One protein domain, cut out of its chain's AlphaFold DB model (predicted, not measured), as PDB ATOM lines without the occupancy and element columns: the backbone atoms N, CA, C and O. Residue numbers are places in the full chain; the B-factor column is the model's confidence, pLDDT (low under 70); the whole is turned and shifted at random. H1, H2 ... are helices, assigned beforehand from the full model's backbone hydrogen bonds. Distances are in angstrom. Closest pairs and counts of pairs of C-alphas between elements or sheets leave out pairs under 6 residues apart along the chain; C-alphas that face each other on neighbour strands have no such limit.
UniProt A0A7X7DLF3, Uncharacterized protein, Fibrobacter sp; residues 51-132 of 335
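Overview. This is residues 51 to 132 of the 335 residues of an uncharacterized protein of Fibrobacter sp (UniProt A0A7X7DLF3). Two long helices, H4 and H2, pack side by side with a slant between them and run opposite ways; H1 folds back on the beginning of H2 at one end, and H3 stands crosswise at the other. The result is an elongated, all-helix body spanning 40 by 24 by 18 A. The printed part has 82 residues with four named helices, H1 to H4 in order, and no named strand. It is only just loose, close to compact, with a radius of gyration of the C-alphas of 14.2 A.

Arrangement. The hub is H4, residues 106 to 129, which touches three helices. H2, residues 68 to 85, touches it with 21 pairs of C-alphas within 8 A, closest at Ala 79 and Tyr 114, 5.1 A, opposite ways at 38 degrees, only just a steep tilt. H2 has a kink of 29 degrees near residue 75. H1, residues 53 to 65, forms a helical hairpin with H2 at a shallow tilt of 22 degrees; the closest C-alphas are those of Ile 62 and Ala 71, 5.9 A. Residues 59 to 64 of H1 touch H4, closest at the C-alphas of Ile 63 and Ala 125, 6.3 A, at a steep tilt of 60 degrees, the same way. H3, residues 87 to 99, only just touches H4, with 3 pairs of C-alphas within 8 A, closest at Leu 93 and Ile 109, 6.9 A; at 71 degrees they are only just about perpendicular. H1 and H3 are apart. Every O i to N i+4 pair is within hydrogen-bond range in H1, H3 and H4; in H2, 13 of 14 are.

Along the chain. H4 is 33.7 A long, from C-alpha 106 at (86.978, 168.833, 160.791) to C-alpha 129 at (115.914, 151.944, 164.124). H2 is 25.4 A, H3 18.3 A and H1 18.2 A, the last beginning at C-alpha 53, (109.645, 169.341, 174.517).

Size, cuts and confidence. The C-alphas farthest apart, of Lys 65 and Lys 101, are 42.3 A apart. The printed part has no cut and no long link. Residues 51 to 53 and 129 to 132 have pLDDT under 70.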
ATOM      1  N   GLY A  51     106.033 172.235 169.068       48.62
ATOM      2  CA  GLY A  51     106.173 170.983 169.802       48.62
ATOM      3  C   GLY A  51     106.535 171.257 171.256       48.62
ATOM      4  O   GLY A  51     107.517 171.938 171.539       48.62
ATOM      5  N   ASN A  52     105.746 170.737 172.199       59.78
ATOM      6  CA  ASN A  52     106.160 170.727 173.600       59.78
ATOM      7  C   ASN A  52     107.333 169.742 173.737       59.78
ATOM      8  O   ASN A  52     107.205 168.577 173.352       59.78
ATOM      9  N   SER A  53     108.459 170.182 174.302       64.00
ATOM     10  CA  SER A  53     109.645 169.341 174.517       64.00
ATOM     11  C   SER A  53     109.337 168.095 175.358       64.00
ATOM     12  O   SER A  53     110.003 167.071 175.218       64.00
ATOM     13  N   ALA A  54     108.309 168.139 176.213       70.38
ATOM     14  CA  ALA A  54     107.799 166.964 176.917       70.38
ATOM     15  C   ALA A  54     107.091 165.972 175.975       70.38
ATOM     16  O   ALA A  54     107.371 164.778 176.030       70.38
ATOM     17  N   GLY A  55     106.241 166.460 175.065       74.00
ATOM     18  CA  GLY A  55     105.518 165.625 174.101       74.00
ATOM     19  C   GLY A  55     106.462 164.911 173.133       74.00
ATOM     20  O   GLY A  55     106.361 163.702 172.951       74.00
ATOM     21  N   THR A  56     107.449 165.625 172.586       75.50
ATOM     22  CA  THR A  56     108.475 165.015 171.724       75.50
ATOM     23  C   THR A  56     109.246 163.911 172.454       75.50
ATOM     24  O   THR A  56     109.421 162.823 171.910       75.50
ATOM     25  N   ARG A  57     109.663 164.151 173.707       76.19
ATOM     26  CA  ARG A  57     110.346 163.139 174.532       76.19
ATOM     27  C   ARG A  57     109.466 161.922 174.803       76.19
ATOM     28  O   ARG A  57     109.966 160.804 174.761       76.19
ATOM     29  N   PHE A  58     108.174 162.134 175.037       84.62
ATOM     30  CA  PHE A  58     107.216 161.056 175.236       84.62
ATOM     31  C   PHE A  58     107.082 160.167 173.992       84.62
ATOM     32  O   PHE A  58     107.215 158.950 174.102       84.62
ATOM     33  N   PHE A  59     106.930 160.750 172.798       83.81
ATOM     34  CA  PHE A  59     106.897 159.970 171.555       83.81
ATOM     35  C   PHE A  59     108.210 159.221 171.301       83.81
ATOM     36  O   PHE A  59     108.174 158.044 170.958       83.81
ATOM     37  N   ILE A  60     109.367 159.854 171.526       82.31
ATOM     38  CA  ILE A  60     110.676 159.187 171.414       82.31
ATOM     39  C   ILE A  60     110.772 157.997 172.383       82.31
ATOM     40  O   ILE A  60     111.253 156.925 172.009       82.31
ATOM     41  N   TRP A  61     110.293 158.153 173.617       86.06
ATOM     42  CA  TRP A  61     110.246 157.065 174.593       86.06
ATOM     43  C   TRP A  61     109.357 155.908 174.114       86.06
ATOM     44  O   TRP A  61     109.822 154.771 174.114       86.06
ATOM     45  N   ILE A  62     108.144 156.178 173.612       88.44
ATOM     46  CA  ILE A  62     107.260 155.134 173.059       88.44
ATOM     47  C   ILE A  62     107.953 154.400 171.909       88.44
ATOM     48  O   ILE A  62     108.020 153.172 171.919       88.44
ATOM     49  N   ILE A  63     108.507 155.144 170.946       86.38
ATOM     50  CA  ILE A  63     109.173 154.574 169.768       86.38
ATOM     51  C   ILE A  63     110.343 153.676 170.191       86.38
ATOM     52  O   ILE A  63     110.505 152.589 169.648       86.38
ATOM     53  N   SER A  64     111.143 154.117 171.167       82.94
ATOM     54  CA  SER A  64     112.344 153.398 171.617       82.94
ATOM     55  C   SER A  64     112.080 152.220 172.558       82.94
ATOM     56  O   SER A  64     112.935 151.341 172.655       82.94
ATOM     57  N   LYS A  65     110.956 152.200 173.287       87.38
ATOM     58  CA  LYS A  65     110.662 151.170 174.301       87.38
ATOM     59  C   LYS A  65     109.560 150.199 173.914       87.38
ATOM     60  O   LYS A  65     109.610 149.056 174.348       87.38
ATOM     61  N   ILE A  66     108.580 150.653 173.140       91.56
ATOM     62  CA  ILE A  66     107.382 149.874 172.806       91.56
ATOM     63  C   ILE A  66     107.303 149.633 171.295       91.56
ATOM     64  O   ILE A  66     106.980 148.535 170.858       91.56
ATOM     65  N   GLY A  67     107.625 150.648 170.489       88.38
ATOM     66  CA  GLY A  67     107.669 150.564 169.031       88.38
ATOM     67  C   GLY A  67     106.843 151.644 168.335       88.38
ATOM     68  O   GLY A  67     106.235 152.515 168.961       88.38
ATOM     69  N   ILE A  68     106.825 151.594 167.001       89.94
ATOM     70  CA  ILE A  68     106.229 152.648 166.167       89.94
ATOM     71  C   ILE A  68     104.694 152.594 166.106       89.94
ATOM     72  O   ILE A  68     104.045 153.637 166.099       89.94
ATOM     73  N   LEU A  69     104.093 151.399 166.123       92.62
ATOM     74  CA  LEU A  69     102.634 151.250 166.023       92.62
ATOM     75  C   LEU A  69     101.892 151.868 167.226       92.62
ATOM     76  O   LEU A  69     100.958 152.641 167.002       92.62
ATOM     77  N   PRO A  70     102.320 151.648 168.487       94.12
ATOM     78  CA  PRO A  70     101.741 152.350 169.634       94.12
ATOM     79  C   PRO A  70     101.910 153.871 169.551       94.12
ATOM     80  O   PRO A  70     101.021 154.615 169.965       94.12
ATOM     81  N   ALA A  71     103.015 154.358 168.973       92.44
ATOM     82  CA  ALA A  71     103.214 155.790 168.769       92.44
ATOM     83  C   ALA A  71     102.158 156.370 167.808       92.44
ATOM     84  O   ALA A  71     101.596 157.430 168.087       92.44
ATOM     85  N   TYR A  72     101.809 155.663 166.728       94.94
ATOM     86  CA  TYR A  72     100.716 156.074 165.840       94.94
ATOM     87  C   TYR A  72      99.337 156.024 166.495       94.94
ATOM     88  O   TYR A  72      98.483 156.847 166.167       94.94
ATOM     89  N   PHE A  73      99.112 155.089 167.420       96.25
ATOM     90  CA  PHE A  73      97.871 155.040 168.187       96.25
ATOM     91  C   PHE A  73      97.737 156.270 169.093       96.25
ATOM     92  O   PHE A  73      96.739 156.983 169.033       96.25
ATOM     93  N   VAL A  74      98.783 156.598 169.858       95.56
ATOM     94  CA  VAL A  74      98.819 157.810 170.696       95.56
ATOM     95  C   VAL A  74      98.671 159.082 169.851       95.56
ATOM     96  O   VAL A  74      98.021 160.046 170.263       95.56
ATOM     97  N   LEU A  75      99.222 159.080 168.634       95.19
ATOM     98  CA  LEU A  75      99.096 160.194 167.701       95.19
ATOM     99  C   LEU A  75      97.637 160.507 167.332       95.19
ATOM    100  O   LEU A  75      97.337 161.674 167.071       95.19
ATOM    101  N   LEU A  76      96.722 159.528 167.357       96.44
ATOM    102  CA  LEU A  76      95.297 159.774 167.098       96.44
ATOM    103  C   LEU A  76      94.735 160.840 168.050       96.44
ATOM    104  O   LEU A  76      94.026 161.748 167.608       96.44
ATOM    105  N   PHE A  77      95.107 160.772 169.331       95.81
ATOM    106  CA  PHE A  77      94.671 161.714 170.363       95.81
ATOM    107  C   PHE A  77      95.390 163.058 170.252       95.81
ATOM    108  O   PHE A  77      94.759 164.112 170.337       95.81
ATOM    109  N   ALA A  78      96.700 163.042 169.988       91.94
ATOM    110  CA  ALA A  78      97.462 164.273 169.790       91.94
ATOM    111  C   ALA A  78      96.927 165.076 168.589       91.94
ATOM    112  O   ALA A  78      96.711 166.285 168.693       91.94
ATOM    113  N   ALA A  79      96.630 164.415 167.467       94.00
ATOM    114  CA  ALA A  79      96.028 165.055 166.300       94.00
ATOM    115  C   ALA A  79      94.637 165.640 166.613       94.00
ATOM    116  O   ALA A  79      94.317 166.740 166.151       94.00
ATOM    117  N   ALA A  80      93.832 164.963 167.442       95.06
ATOM    118  CA  ALA A  80      92.528 165.462 167.881       95.06
ATOM    119  C   ALA A  80      92.674 166.734 168.731       95.06
ATOM    120  O   ALA A  80      92.044 167.746 168.429       95.06
ATOM    121  N   GLN A  81      93.582 166.732 169.711       93.75
ATOM    122  CA  GLN A  81      93.940 167.911 170.506       93.75
ATOM    123  C   GLN A  81      94.303 169.107 169.611       93.75
ATOM    124  O   GLN A  81      93.725 170.184 169.758       93.75
ATOM    125  N   TYR A  82      95.236 168.945 168.665       89.31
ATOM    126  CA  TYR A  82      95.623 170.048 167.772       89.31
ATOM    127  C   TYR A  82      94.445 170.523 166.907       89.31
ATOM    128  O   TYR A  82      94.250 171.726 166.723       89.31
ATOM    129  N   THR A  83      93.593 169.597 166.464       92.44
ATOM    130  CA  THR A  83      92.368 169.912 165.717       92.44
ATOM    131  C   THR A  83      91.334 170.667 166.558       92.44
ATOM    132  O   THR A  83      90.549 171.440 166.011       92.44
ATOM    133  N   LEU A  84      91.302 170.503 167.877       92.44
ATOM    134  CA  LEU A  84      90.348 171.205 168.742       92.44
ATOM    135  C   LEU A  84      90.884 172.553 169.231       92.44
ATOM    136  O   LEU A  84      90.145 173.543 169.234       92.44
ATOM    137  N   PHE A  85      92.174 172.626 169.563       91.94
ATOM    138  CA  PHE A  85      92.746 173.762 170.286       91.94
ATOM    139  C   PHE A  85      93.614 174.694 169.425       91.94
ATOM    140  O   PHE A  85      93.614 175.902 169.670       91.94
ATOM    141  N   ASP A  86      94.266 174.224 168.352       88.75
ATOM    142  CA  ASP A  86      95.134 175.080 167.521       88.75
ATOM    143  C   ASP A  86      94.322 175.912 166.514       88.75
ATOM    144  O   ASP A  86      94.211 175.618 165.322       88.75
ATOM    145  N   LYS A  87      93.685 176.980 167.003       90.50
ATOM    146  CA  LYS A  87      92.873 177.894 166.179       90.50
ATOM    147  C   LYS A  87      93.676 178.557 165.053       90.50
ATOM    148  O   LYS A  87      93.087 178.850 164.013       90.50
ATOM    149  N   LYS A  88      94.977 178.815 165.243       87.94
ATOM    150  CA  LYS A  88      95.814 179.518 164.255       87.94
ATOM    151  C   LYS A  88      96.094 178.622 163.052       87.94
ATOM    152  O   LYS A  88      95.722 178.972 161.937       87.94
ATOM    153  N   THR A  89      96.645 177.431 163.281       87.62
ATOM    154  CA  THR A  89      96.971 176.509 162.183       87.62
ATOM    155  C   THR A  89      95.716 176.016 161.469       87.62
ATOM    156  O   THR A  89      95.716 175.862 160.251       87.62
ATOM    157  N   ARG A  90      94.597 175.864 162.188       91.38
ATOM    158  CA  ARG A  90      93.310 175.570 161.549       91.38
ATOM    159  C   ARG A  90      92.857 176.634 160.566       91.38
ATOM    160  O   ARG A  90      92.334 176.270 159.523       91.38
ATOM    161  N   ARG A  91      93.023 177.921 160.887       92.31
ATOM    162  CA  ARG A  91      92.670 179.006 159.959       92.31
ATOM    163  C   ARG A  91      93.481 178.900 158.671       92.31
ATOM    164  O   ARG A  91      92.889 178.918 157.601       92.31
ATOM    165  N   VAL A  92      94.787 178.667 158.788       91.56
ATOM    166  CA  VAL A  92      95.671 178.473 157.629       91.56
ATOM    167  C   VAL A  92      95.257 177.257 156.796       91.56
ATOM    168  O   VAL A  92      95.129 177.357 155.583       91.56
ATOM    169  N   LEU A  93      94.958 176.120 157.429       92.75
ATOM    170  CA  LEU A  93      94.526 174.917 156.707       92.75
ATOM    171  C   LEU A  93      93.150 175.059 156.050       92.75
ATOM    172  O   LEU A  93      92.932 174.522 154.964       92.75
ATOM    173  N   LYS A  94      92.216 175.773 156.689       94.06
ATOM    174  CA  LYS A  94      90.923 176.112 156.081       94.06
ATOM    175  C   LYS A  94      91.121 176.998 154.854       94.06
ATOM    176  O   LYS A  94      90.506 176.738 153.824       94.06
ATOM    177  N   GLU A  95      92.003 177.988 154.951       94.06
ATOM    178  CA  GLU A  95      92.331 178.873 153.836       94.06
ATOM    179  C   GLU A  95      92.988 178.115 152.682       94.06
ATOM    180  O   GLU A  95      92.508 178.203 151.553       94.06
ATOM    181  N   PHE A  96      93.995 177.282 152.964       94.44
ATOM    182  CA  PHE A  96      94.614 176.393 151.978       94.44
ATOM    183  C   PHE A  96      93.563 175.561 151.236       94.44
ATOM    184  O   PHE A  96      93.551 175.516 150.003       94.44
ATOM    185  N   ARG A  97      92.651 174.920 151.976       94.69
ATOM    186  CA  ARG A  97      91.605 174.079 151.385       94.69
ATOM    187  C   ARG A  97      90.633 174.882 150.536       94.69
ATOM    188  O   ARG A  97      90.340 174.462 149.423       94.69
ATOM    189  N   ARG A  98      90.191 176.047 151.014       94.00
ATOM    190  CA  ARG A  98      89.310 176.954 150.268       94.00
ATOM    191  C   ARG A  98      89.960 177.418 148.963       94.00
ATOM    192  O   ARG A  98      89.354 177.282 147.905       94.00
ATOM    193  N   ARG A  99      91.204 177.907 149.028       92.50
ATOM    194  CA  ARG A  99      91.979 178.379 147.864       92.50
ATOM    195  C   ARG A  99      92.226 177.268 146.850       92.50
ATOM    196  O   ARG A  99      92.121 177.515 145.655       92.50
ATOM    197  N   SER A 100      92.462 176.049 147.333       92.06
ATOM    198  CA  SER A 100      92.703 174.862 146.504       92.06
ATOM    199  C   SER A 100      91.419 174.140 146.071       92.06
ATOM    200  O   SER A 100      91.506 173.072 145.471       92.06
ATOM    201  N   LYS A 101      90.229 174.680 146.387       93.38
ATOM    202  CA  LYS A 101      88.913 174.071 146.100       93.38
ATOM    203  C   LYS A 101      88.771 172.634 146.631       93.38
ATOM    204  O   LYS A 101      88.131 171.785 146.019       93.38
ATOM    205  N   LEU A 102      89.374 172.358 147.785       93.94
ATOM    206  CA  LEU A 102      89.326 171.062 148.456       93.94
ATOM    207  C   LEU A 102      88.233 171.041 149.537       93.94
ATOM    208  O   LEU A 102      88.011 172.055 150.205       93.94
ATOM    209  N   PRO A 103      87.617 169.875 149.810       92.94
ATOM    210  CA  PRO A 103      86.674 169.724 150.912       92.94
ATOM    211  C   PRO A 103      87.277 170.170 152.245       92.94
ATOM    212  O   PRO A 103      88.425 169.849 152.566       92.94
ATOM    213  N   CYS A 104      86.505 170.900 153.046       93.25
ATOM    214  CA  CYS A 104      86.987 171.511 154.280       93.25
ATOM    215  C   CYS A 104      86.089 171.149 155.470       93.25
ATOM    216  O   CYS A 104      85.268 171.946 155.915       93.25
ATOM    217  N   SER A 105      86.273 169.941 156.010       93.75
ATOM    218  CA  SER A 105      85.614 169.493 157.248       93.75
ATOM    219  C   SER A 105      86.617 169.282 158.386       93.75
ATOM    220  O   SER A 105      87.828 169.226 158.164       93.75
ATOM    221  N   VAL A 106      86.127 169.123 159.619       94.38
ATOM    222  CA  VAL A 106      86.978 168.833 160.791       94.38
ATOM    223  C   VAL A 106      87.813 167.565 160.581       94.38
ATOM    224  O   VAL A 106      88.993 167.556 160.919       94.38
ATOM    225  N   ILE A 107      87.252 166.543 159.928       96.25
ATOM    226  CA  ILE A 107      87.955 165.293 159.588       96.25
ATOM    227  C   ILE A 107      89.146 165.569 158.664       96.25
ATOM    228  O   ILE A 107      90.223 165.006 158.836       96.25
ATOM    229  N   HIS A 108      88.983 166.462 157.690       95.44
ATOM    230  CA  HIS A 108      90.051 166.811 156.758       95.44
ATOM    231  C   HIS A 108      91.217 167.538 157.436       95.44
ATOM    232  O   HIS A 108      92.377 167.296 157.105       95.44
ATOM    233  N   ILE A 109      90.906 168.415 158.388       94.88
ATOM    234  CA  ILE A 109      91.894 169.104 159.218       94.88
ATOM    235  C   ILE A 109      92.602 168.104 160.140       94.88
ATOM    236  O   ILE A 109      93.830 168.094 160.203       94.88
ATOM    237  N   TYR A 110      91.840 167.213 160.779       96.75
ATOM    238  CA  TYR A 110      92.364 166.132 161.611       96.75
ATOM    239  C   TYR A 110      93.341 165.236 160.849       96.75
ATOM    240  O   TYR A 110      94.464 165.023 161.302       96.75
ATOM    241  N   ARG A 111      92.961 164.775 159.652       96.62
ATOM    242  CA  ARG A 111      93.822 163.951 158.788       96.62
ATOM    243  C   ARG A 111      95.117 164.667 158.410       96.62
ATOM    244  O   ARG A 111      96.143 164.011 158.284       96.62
ATOM    245  N   HIS A 112      95.085 165.990 158.247       95.06
ATOM    246  CA  HIS A 112      96.275 166.789 157.942       95.06
ATOM    247  C   HIS A 112      97.244 166.828 159.127       95.06
ATOM    248  O   HIS A 112      98.427 166.536 158.963       95.06
ATOM    249  N   PHE A 113      96.734 167.104 160.334       93.69
ATOM    250  CA  PHE A 113      97.531 167.052 161.565       93.69
ATOM    251  C   PHE A 113      98.079 165.652 161.839       93.69
ATOM    252  O   PHE A 113      99.252 165.512 162.181       93.69
ATOM    253  N   TYR A 114      97.255 164.619 161.657       95.69
ATOM    254  CA  TYR A 114      97.676 163.231 161.815       95.69
ATOM    255  C   TYR A 114      98.793 162.880 160.827       95.69
ATOM    256  O   TYR A 114      99.819 162.339 161.222       95.69
ATOM    257  N   ASN A 115      98.655 163.262 159.557       95.00
ATOM    258  CA  ASN A 115      99.677 162.987 158.553       95.00
ATOM    259  C   ASN A 115     101.001 163.719 158.823       95.00
ATOM    260  O   ASN A 115     102.070 163.132 158.673       95.00
ATOM    261  N   PHE A 116     100.942 164.960 159.306       91.81
ATOM    262  CA  PHE A 116     102.132 165.673 159.771       91.81
ATOM    263  C   PHE A 116     102.794 164.980 160.964       91.81
ATOM    264  O   PHE A 116     104.006 164.773 160.970       91.81
ATOM    265  N   GLY A 117     101.999 164.567 161.953       91.12
ATOM    266  CA  GLY A 117     102.495 163.831 163.110       91.12
ATOM    267  C   GLY A 117     103.119 162.484 162.745       91.12
ATOM    268  O   GLY A 117     104.145 162.130 163.322       91.12
ATOM    269  N   MET A 118     102.574 161.774 161.749       92.81
ATOM    270  CA  MET A 118     103.194 160.557 161.217       92.81
ATOM    271  C   MET A 118     104.588 160.868 160.674       92.81
ATOM    272  O   MET A 118     105.542 160.234 161.098       92.81
ATOM    273  N   CYS A 119     104.746 161.896 159.833       88.50
ATOM    274  CA  CYS A 119     106.065 162.294 159.325       88.50
ATOM    275  C   CYS A 119     107.067 162.618 160.450       88.50
ATOM    276  O   CYS A 119     108.241 162.255 160.346       88.50
ATOM    277  N   LEU A 120     106.614 163.244 161.543       84.94
ATOM    278  CA  LEU A 120     107.459 163.516 162.711       84.94
ATOM    279  C   LEU A 120     107.869 162.236 163.452       84.94
ATOM    280  O   LEU A 120     109.043 162.096 163.795       84.94
ATOM    281  N   ILE A 121     106.931 161.316 163.698       88.50
ATOM    282  CA  ILE A 121     107.211 160.007 164.310       88.50
ATOM    283  C   ILE A 121     108.188 159.222 163.437       88.50
ATOM    284  O   ILE A 121     109.194 158.726 163.939       88.50
ATOM    285  N   ASP A 122     107.930 159.177 162.133       88.62
ATOM    286  CA  ASP A 122     108.694 158.409 161.154       88.62
ATOM    287  C   ASP A 122     110.134 158.886 161.083       88.62
ATOM    288  O   ASP A 122     111.056 158.076 161.067       88.62
ATOM    289  N   ARG A 123     110.340 160.203 161.141       82.19
ATOM    290  CA  ARG A 123     111.671 160.795 161.259       82.19
ATOM    291  C   ARG A 123     112.428 160.263 162.480       82.19
ATOM    292  O   ARG A 123     113.577 159.846 162.346       82.19
ATOM    293  N   TYR A 124     111.822 160.290 163.668       80.94
ATOM    294  CA  TYR A 124     112.500 159.825 164.883       80.94
ATOM    295  C   TYR A 124     112.725 158.314 164.864       80.94
ATOM    296  O   TYR A 124     113.809 157.847 165.207       80.94
ATOM    297  N   ALA A 125     111.732 157.547 164.418       83.31
ATOM    298  CA  ALA A 125     111.846 156.105 164.293       83.31
ATOM    299  C   ALA A 125     112.939 155.703 163.297       83.31
ATOM    300  O   ALA A 125     113.723 154.806 163.593       83.31
ATOM    301  N   PHE A 126     113.057 156.394 162.161       79.75
ATOM    302  CA  PHE A 126     114.115 156.158 161.178       79.75
ATOM    303  C   PHE A 126     115.510 156.328 161.790       79.75
ATOM    304  O   PHE A 126     116.377 155.478 161.587       79.75
ATOM    305  N   LEU A 127     115.708 157.386 162.586       74.38
ATOM    306  CA  LEU A 127     116.974 157.651 163.275       74.38
ATOM    307  C   LEU A 127     117.291 156.610 164.358       74.38
ATOM    308  O   LEU A 127     118.452 156.249 164.526       74.38
ATOM    309  N   LEU A 128     116.279 156.130 165.087       73.62
ATOM    310  CA  LEU A 128     116.454 155.174 166.186       73.62
ATOM    311  C   LEU A 128     116.630 153.723 165.713       73.62
ATOM    312  O   LEU A 128     117.326 152.957 166.368       73.62
ATOM    313  N   THR A 129     115.999 153.344 164.599       69.19
ATOM    314  CA  THR A 129     115.914 151.944 164.124       69.19
ATOM    315  C   THR A 129     116.807 151.643 162.921       69.19
ATOM    316  O   THR A 129     116.731 150.554 162.363       69.19
ATOM    317  N   GLN A 130     117.632 152.601 162.480       63.28
ATOM    318  CA  GLN A 130     118.528 152.447 161.326       63.28
ATOM    319  C   GLN A 130     117.827 151.881 160.076       63.28
ATOM    320  O   GLN A 130     118.332 150.987 159.405       63.28
ATOM    321  N   LYS A 131     116.666 152.446 159.724       64.56
ATOM    322  CA  LYS A 131     115.897 152.114 158.504       64.56
ATOM    323  C   LYS A 131     115.197 150.747 158.486       64.56
ATOM    324  O   LYS A 131     114.531 150.475 157.492       64.56
ATOM    325  N   GLN A 132     115.265 149.927 159.543       65.81
ATOM    326  CA  GLN A 132     114.827 148.517 159.509       65.81
ATOM    327  C   GLN A 132     113.390 148.296 158.991       65.81
ATOM    328  O   GLN A 132     113.104 147.263 158.392       65.81
TER     329      GLN A 132